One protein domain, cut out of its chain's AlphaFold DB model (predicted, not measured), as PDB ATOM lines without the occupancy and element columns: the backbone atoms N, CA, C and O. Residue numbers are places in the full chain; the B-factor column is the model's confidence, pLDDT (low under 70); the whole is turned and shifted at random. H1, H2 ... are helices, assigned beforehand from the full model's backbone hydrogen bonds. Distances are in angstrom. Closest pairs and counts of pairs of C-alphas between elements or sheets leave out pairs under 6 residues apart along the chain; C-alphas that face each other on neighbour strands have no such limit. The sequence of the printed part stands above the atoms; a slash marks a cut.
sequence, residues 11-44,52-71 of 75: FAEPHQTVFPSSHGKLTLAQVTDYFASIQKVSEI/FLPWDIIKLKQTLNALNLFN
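What this domain is: This is residues 11 to 44 and 52 to 71 of the 75 residues of an uncharacterized protein of Lactobacillus hordei DSM 19519 (UniProt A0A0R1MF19). Two short helices, H1 and H2, lie toward opposite ends of a long, open piece and do not pack on each other. A hooked stretch without a named element, residues 11 to 27, bends round and leads into H1. The printed part has 54 residues with two named helices, H1 then H2, and no named strand; its class is all helix, though named elements hold only 23 residues. It is extended, with a radius of gyration of the C-alphas of 18.4 A, and flat, spanning 56 by 29 by 15 A.

Where its parts are: H1, residues 28 to 39, is 16.7 A long and begins at C-alpha 28 (209.123, 199.018, 147.461). H2, residues 55 to 65, is 15.4 A long and ends at C-alpha 65 (208.532, 219.352, 171.830).

How they stand to each other: H1 and H2 are apart. Residues 57 to 71, of which 57 to 65 belong to H2, stand free. In H1 and H2 every O i to N i+4 pair is within hydrogen-bond range.

The domain as a whole: The C-alphas farthest apart, of Val 41 and Asn 68, are 55.7 A apart. Residues 45 to 51 are not printed; C-alphas 44 and 52 are 21.4 A apart across this cut. No printed residue is under 70 in pLDDT.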
ATOM      1  N   PHE A  11     207.344 196.245 162.219       97.00
ATOM      2  CA  PHE A  11     208.542 195.394 162.309       97.00
ATOM      3  C   PHE A  11     209.878 196.152 162.259       97.00
ATOM      4  O   PHE A  11     210.936 195.534 162.329       97.00
ATOM      5  N   ALA A  12     209.836 197.473 162.094       96.75
ATOM      6  CA  ALA A  12     210.994 198.358 162.123       96.75
ATOM      7  C   ALA A  12     210.979 199.284 163.353       96.75
ATOM      8  O   ALA A  12     211.663 200.308 163.365       96.75
ATOM      9  N   GLU A  13     210.199 198.944 164.384       96.94
ATOM     10  CA  GLU A  13     210.203 199.666 165.653       96.94
ATOM     11  C   GLU A  13     211.615 199.681 166.273       96.94
ATOM     12  O   GLU A  13     212.203 198.620 166.511       96.94
ATOM     13  N   PRO A  14     212.198 200.865 166.550       95.69
ATOM     14  CA  PRO A  14     213.548 200.931 167.090       95.69
ATOM     15  C   PRO A  14     213.639 200.265 168.465       95.69
ATOM     16  O   PRO A  14     212.837 200.565 169.348       95.69
ATOM     17  N   HIS A  15     214.682 199.451 168.651       94.75
ATOM     18  CA  HIS A  15     214.971 198.646 169.851       94.75
ATOM     19  C   HIS A  15     214.082 197.409 170.061       94.75
ATOM     20  O   HIS A  15     214.297 196.689 171.036       94.75
ATOM     21  N   GLN A  16     213.163 197.105 169.139       94.50
ATOM     22  CA  GLN A  16     212.386 195.870 169.169       94.50
ATOM     23  C   GLN A  16     213.031 194.807 168.267       94.50
ATOM     24  O   GLN A  16     213.267 195.037 167.084       94.50
ATOM     25  N   THR A  17     213.320 193.628 168.821       91.56
ATOM     26  CA  THR A  17     213.944 192.512 168.078       91.56
ATOM     27  C   THR A  17     213.093 191.246 168.047       91.56
ATOM     28  O   THR A  17     213.372 190.339 167.267       91.56
ATOM     29  N   VAL A  18     212.042 191.175 168.867       94.56
ATOM     30  CA  VAL A  18     211.148 190.016 168.963       94.56
ATOM     31  C   VAL A  18     209.741 190.443 168.574       94.56
ATOM     32  O   VAL A  18     209.161 191.320 169.202       94.56
ATOM     33  N   PHE A  19     209.168 189.801 167.564       94.62
ATOM     34  CA  PHE A  19     207.797 190.057 167.135       94.62
ATOM     35  C   PHE A  19     206.993 188.754 167.182       94.62
ATOM     36  O   PHE A  19     207.544 187.692 166.893       94.62
ATOM     37  N   PRO A  20     205.694 188.807 167.522       94.38
ATOM     38  CA  PRO A  20     204.852 187.613 167.609       94.38
ATOM     39  C   PRO A  20     204.486 187.023 166.234       94.38
ATOM     40  O   PRO A  20     203.790 186.013 166.163       94.38
ATOM     41  N   SER A  21     204.924 187.646 165.137       94.81
ATOM     42  CA  SER A  21     204.595 187.271 163.762       94.81
ATOM     43  C   SER A  21     205.774 187.504 162.813       94.81
ATOM     44  O   SER A  21     206.716 188.228 163.135       94.81
ATOM     45  N   SER A  22     205.709 186.919 161.615       94.62
ATOM     46  CA  SER A  22     206.684 187.163 160.547       94.62
ATOM     47  C   SER A  22     206.534 188.561 159.935       94.62
ATOM     48  O   SER A  22     205.451 189.146 159.948       94.62
ATOM     49  N   HIS A  23     207.625 189.085 159.373       94.94
ATOM     50  CA  HIS A  23     207.652 190.373 158.681       94.94
ATOM     51  C   HIS A  23     207.553 190.216 157.155       94.94
ATOM     52  O   HIS A  23     207.758 189.136 156.588       94.94
ATOM     53  N   GLY A  24     207.266 191.325 156.468       95.38
ATOM     54  CA  GLY A  24     207.234 191.363 155.006       95.38
ATOM     55  C   GLY A  24     208.609 191.114 154.377       95.38
ATOM     56  O   GLY A  24     209.637 191.350 155.003       95.38
ATOM     57  N   LYS A  25     208.623 190.651 153.121       96.81
ATOM     58  CA  LYS A  25     209.858 190.332 152.371       96.81
ATOM     59  C   LYS A  25     210.051 191.143 151.086       96.81
ATOM     60  O   LYS A  25     211.134 191.126 150.523       96.81
ATOM     61  N   LEU A  26     209.009 191.834 150.627       97.44
ATOM     62  CA  LEU A  26     209.052 192.631 149.399       97.44
ATOM     63  C   LEU A  26     209.742 193.975 149.625       97.44
ATOM     64  O   LEU A  26     209.519 194.598 150.670       97.44
ATOM     65  N   THR A  27     210.492 194.437 148.630       96.69
ATOM     66  CA  THR A  27     210.960 195.828 148.537       96.69
ATOM     67  C   THR A  27     209.886 196.732 147.932       96.69
ATOM     68  O   THR A  27     208.937 196.253 147.299       96.69
ATOM     69  N   LEU A  28     210.035 198.049 148.079       93.44
ATOM     70  CA  LEU A  28     209.123 199.018 147.461       93.44
ATOM     71  C   LEU A  28     209.162 198.957 145.920       93.44
ATOM     72  O   LEU A  28     208.134 199.118 145.261       93.44
ATOM     73  N   ALA A  29     210.332 198.660 145.345       95.94
ATOM     74  CA  ALA A  29     210.489 198.457 143.906       95.94
ATOM     75  C   ALA A  29     209.648 197.270 143.406       95.94
ATOM     76  O   ALA A  29     208.866 197.426 142.474       95.94
ATOM     77  N   GLN A  30     209.707 196.121 144.091       97.75
ATOM     78  CA  GLN A  30     208.900 194.949 143.724       97.75
ATOM     79  C   GLN A  30     207.396 195.222 143.831       97.75
ATOM     80  O   GLN A  30     206.625 194.792 142.976       97.75
ATOM     81  N   VAL A  31     206.969 195.964 144.859       96.12
ATOM     82  CA  VAL A  31     205.569 196.398 144.984       96.12
ATOM     83  C   VAL A  31     205.161 197.258 143.781       96.12
ATOM     84  O   VAL A  31     204.088 197.051 143.217       96.12
ATOM     85  N   THR A  32     206.028 198.175 143.349       95.56
ATOM     86  CA  THR A  32     205.791 199.035 142.178       95.56
ATOM     87  C   THR A  32     205.683 198.215 140.892       95.56
ATOM     88  O   THR A  32     204.748 198.415 140.115       95.56
ATOM     89  N   ASP A  33     206.568 197.236 140.702       98.25
ATOM     90  CA  ASP A  33     206.537 196.324 139.552       98.25
ATOM     91  C   ASP A  33     205.241 195.503 139.498       98.25
ATOM     92  O   ASP A  33     204.695 195.256 138.416       98.25
ATOM     93  N   TYR A  34     204.707 195.103 140.657       97.62
ATOM     94  CA  TYR A  34     203.416 194.419 140.737       97.62
ATOM     95  C   TYR A  34     202.260 195.334 140.345       97.62
ATOM     96  O   TYR A  34     201.441 194.928 139.520       97.62
ATOM     97  N   PHE A  35     202.215 196.570 140.849       97.62
ATOM     98  CA  PHE A  35     201.202 197.542 140.425       97.62
ATOM     99  C   PHE A  35     201.260 197.793 138.913       97.62
ATOM    100  O   PHE A  35     200.234 197.685 138.241       97.62
ATOM    101  N   ALA A  36     202.453 198.017 138.360       97.69
ATOM    102  CA  ALA A  36     202.639 198.207 136.923       97.69
ATOM    103  C   ALA A  36     202.207 196.975 136.110       97.69
ATOM    104  O   ALA A  36     201.666 197.104 135.013       97.69
ATOM    105  N   SER A  37     202.421 195.768 136.637       98.31
ATOM    106  CA  SER A  37     201.998 194.526 135.980       98.31
ATOM    107  C   SER A  37     200.480 194.335 136.016       98.31
ATOM    108  O   SER A  37     199.899 193.944 135.006       98.31
ATOM    109  N   ILE A  38     199.826 194.666 137.132       98.00
ATOM    110  CA  ILE A  38     198.360 194.631 137.267       98.00
ATOM    111  C   ILE A  38     197.709 195.630 136.298       98.00
ATOM    112  O   ILE A  38     196.745 195.283 135.614       98.00
ATOM    113  N   GLN A  39     198.283 196.830 136.170       97.44
ATOM    114  CA  GLN A  39     197.804 197.875 135.255       97.44
ATOM    115  C   GLN A  39     197.841 197.473 133.775       97.44
ATOM    116  O   GLN A  39     197.071 198.002 132.979       97.44
ATOM    117  N   LYS A  40     198.711 196.534 133.382       98.25
ATOM    118  CA  LYS A  40     198.771 196.045 131.991       98.25
ATOM    119  C   LYS A  40     197.554 195.209 131.598       98.25
ATOM    120  O   LYS A  40     197.294 195.061 130.409       98.25
ATOM    121  N   VAL A  41     196.858 194.622 132.571       98.25
ATOM    122  CA  VAL A  41     195.782 193.647 132.327       98.25
ATOM    123  C   VAL A  41     194.442 194.061 132.928       98.25
ATOM    124  O   VAL A  41     193.428 193.428 132.650       98.25
ATOM    125  N   SER A  42     194.420 195.107 133.753       97.88
ATOM    126  CA  SER A  42     193.216 195.599 134.418       97.88
ATOM    127  C   SER A  42     193.360 197.066 134.811       97.88
ATOM    128  O   SER A  42     194.459 197.538 135.098       97.88
ATOM    129  N   GLU A  43     192.242 197.783 134.860       98.00
ATOM    130  CA  GLU A  43     192.194 199.129 135.420       98.00
ATOM    131  C   GLU A  43     192.192 199.068 136.954       98.00
ATOM    132  O   GLU A  43     191.423 198.324 137.565       98.00
ATOM    133  N   ILE A  44     193.043 199.875 137.590       96.94
ATOM    134  CA  ILE A  44     193.059 200.015 139.049       96.94
ATOM    135  C   ILE A  44     192.093 201.131 139.441       96.94
ATOM    136  O   ILE A  44     192.392 202.306 139.246       96.94
ATOM    137  N   PHE A  52     201.155 202.403 158.147       97.12
ATOM    138  CA  PHE A  52     202.223 203.401 158.109       97.12
ATOM    139  C   PHE A  52     202.568 203.881 159.525       97.12
ATOM    140  O   PHE A  52     201.810 204.631 160.141       97.12
ATOM    141  N   LEU A  53     203.729 203.461 160.034       97.69
ATOM    142  CA  LEU A  53     204.175 203.714 161.409       97.69
ATOM    143  C   LEU A  53     205.543 204.414 161.409       97.69
ATOM    144  O   LEU A  53     206.584 203.755 161.432       97.69
ATOM    145  N   PRO A  54     205.577 205.758 161.348       97.62
ATOM    146  CA  PRO A  54     206.815 206.505 161.178       97.62
ATOM    147  C   PRO A  54     207.515 206.785 162.517       97.62
ATOM    148  O   PRO A  54     207.526 207.919 163.004       97.62
ATOM    149  N   TRP A  55     208.106 205.748 163.111       97.94
ATOM    150  CA  TRP A  55     208.710 205.790 164.451       97.94
ATOM    151  C   TRP A  55     209.653 206.972 164.678       97.94
ATOM    152  O   TRP A  55     209.501 207.691 165.665       97.94
ATOM    153  N   ASP A  56     210.586 207.207 163.756       97.00
ATOM    154  CA  ASP A  56     211.584 208.272 163.897       97.00
ATOM    155  C   ASP A  56     210.950 209.661 163.854       97.00
ATOM    156  O   ASP A  56     211.342 210.542 164.612       97.00
ATOM    157  N   ILE A  57     209.916 209.854 163.030       97.75
ATOM    158  CA  ILE A  57     209.195 211.131 162.941       97.75
ATOM    159  C   ILE A  57     208.439 211.394 164.244       97.75
ATOM    160  O   ILE A  57     208.480 212.505 164.779       97.75
ATOM    161  N   ILE A  58     207.776 210.367 164.782       97.44
ATOM    162  CA  ILE A  58     207.055 210.456 166.057       97.44
ATOM    163  C   ILE A  58     208.034 210.797 167.190       97.44
ATOM    164  O   ILE A  58     207.795 211.751 167.935       97.44
ATOM    165  N   LYS A  59     209.156 210.074 167.288       96.44
ATOM    166  CA  LYS A  59     210.182 210.288 168.322       96.44
ATOM    167  C   LYS A  59     210.888 211.637 168.178       96.44
ATOM    168  O   LYS A  59     211.128 212.305 169.185       96.44
ATOM    169  N   LEU A  60     211.173 212.082 166.952       96.50
ATOM    170  CA  LEU A  60     211.750 213.403 166.691       96.50
ATOM    171  C   LEU A  60     210.799 214.507 167.154       96.50
ATOM    172  O   LEU A  60     211.214 215.402 167.886       96.50
ATOM    173  N   LYS A  61     209.513 214.413 166.795       96.19
ATOM    174  CA  LYS A  61     208.491 215.369 167.240       96.19
ATOM    175  C   LYS A  61     208.415 215.437 168.765       96.19
ATOM    176  O   LYS A  61     208.394 216.528 169.324       96.19
ATOM    177  N   GLN A  62     208.387 214.288 169.439       95.19
ATOM    178  CA  GLN A  62     208.372 214.228 170.905       95.19
ATOM    179  C   GLN A  62     209.621 214.877 171.513       95.19
ATOM    180  O   GLN A  62     209.502 215.680 172.435       95.19
ATOM    181  N   THR A  63     210.797 214.574 170.960       94.69
ATOM    182  CA  THR A  63     212.081 215.129 171.410       94.69
ATOM    183  C   THR A  63     212.124 216.646 171.267       94.69
ATOM    184  O   THR A  63     212.471 217.342 172.216       94.69
ATOM    185  N   LEU A  64     211.743 217.179 170.103       94.88
ATOM    186  CA  LEU A  64     211.757 218.623 169.863       94.88
ATOM    187  C   LEU A  64     210.747 219.351 170.756       94.88
ATOM    188  O   LEU A  64     211.084 220.380 171.331       94.88
ATOM    189  N   ASN A  65     209.556 218.781 170.950       94.00
ATOM    190  CA  ASN A  65     208.532 219.352 171.830       94.00
ATOM    191  C   ASN A  65     208.940 219.386 173.313       94.00
ATOM    192  O   ASN A  65     208.325 220.114 174.092       94.00
ATOM    193  N   ALA A  66     209.940 218.602 173.722       93.31
ATOM    194  CA  ALA A  66     210.478 218.645 175.080       93.31
ATOM    195  C   ALA A  66     211.399 219.857 175.319       93.31
ATOM    196  O   ALA A  66     211.703 220.179 176.465       93.31
ATOM    197  N   LEU A  67     211.847 220.535 174.259       93.62
ATOM    198  CA  LEU A  67     212.696 221.715 174.361       93.62
ATOM    199  C   LEU A  67     211.828 222.973 174.412       93.62
ATOM    200  O   LEU A  67     211.038 223.225 173.504       93.62
ATOM    201  N   ASN A  68     212.035 223.815 175.429       90.00
ATOM    202  CA  ASN A  68     211.307 225.084 175.578       90.00
ATOM    203  C   ASN A  68     211.410 225.974 174.333       90.00
ATOM    204  O   ASN A  68     210.443 226.640 173.991       90.00
ATOM    205  N   LEU A  69     212.540 225.912 173.616       91.25
ATOM    206  CA  LEU A  69     212.759 226.604 172.342       91.25
ATOM    207  C   LEU A  69     211.609 226.409 171.339       91.25
ATOM    208  O   LEU A  69     211.304 227.320 170.573       91.25
ATOM    209  N   PHE A  70     210.980 225.234 171.352       86.50
ATOM    210  CA  PHE A  70     209.924 224.843 170.423       86.50
ATOM    211  C   PHE A  70     208.539 224.741 171.090       86.50
ATOM    212  O   PHE A  70     207.604 224.250 170.466       86.50
ATOM    213  N   ASN A  71     208.388 225.189 172.344       75.44
ATOM    214  CA  ASN A  71     207.160 225.039 173.137       75.44
ATOM    215  C   ASN A  71     206.804 226.330 173.911       75.44
ATOM    216  O   ASN A  71     206.445 226.290 175.087       75.44
TER     217      ASN A  71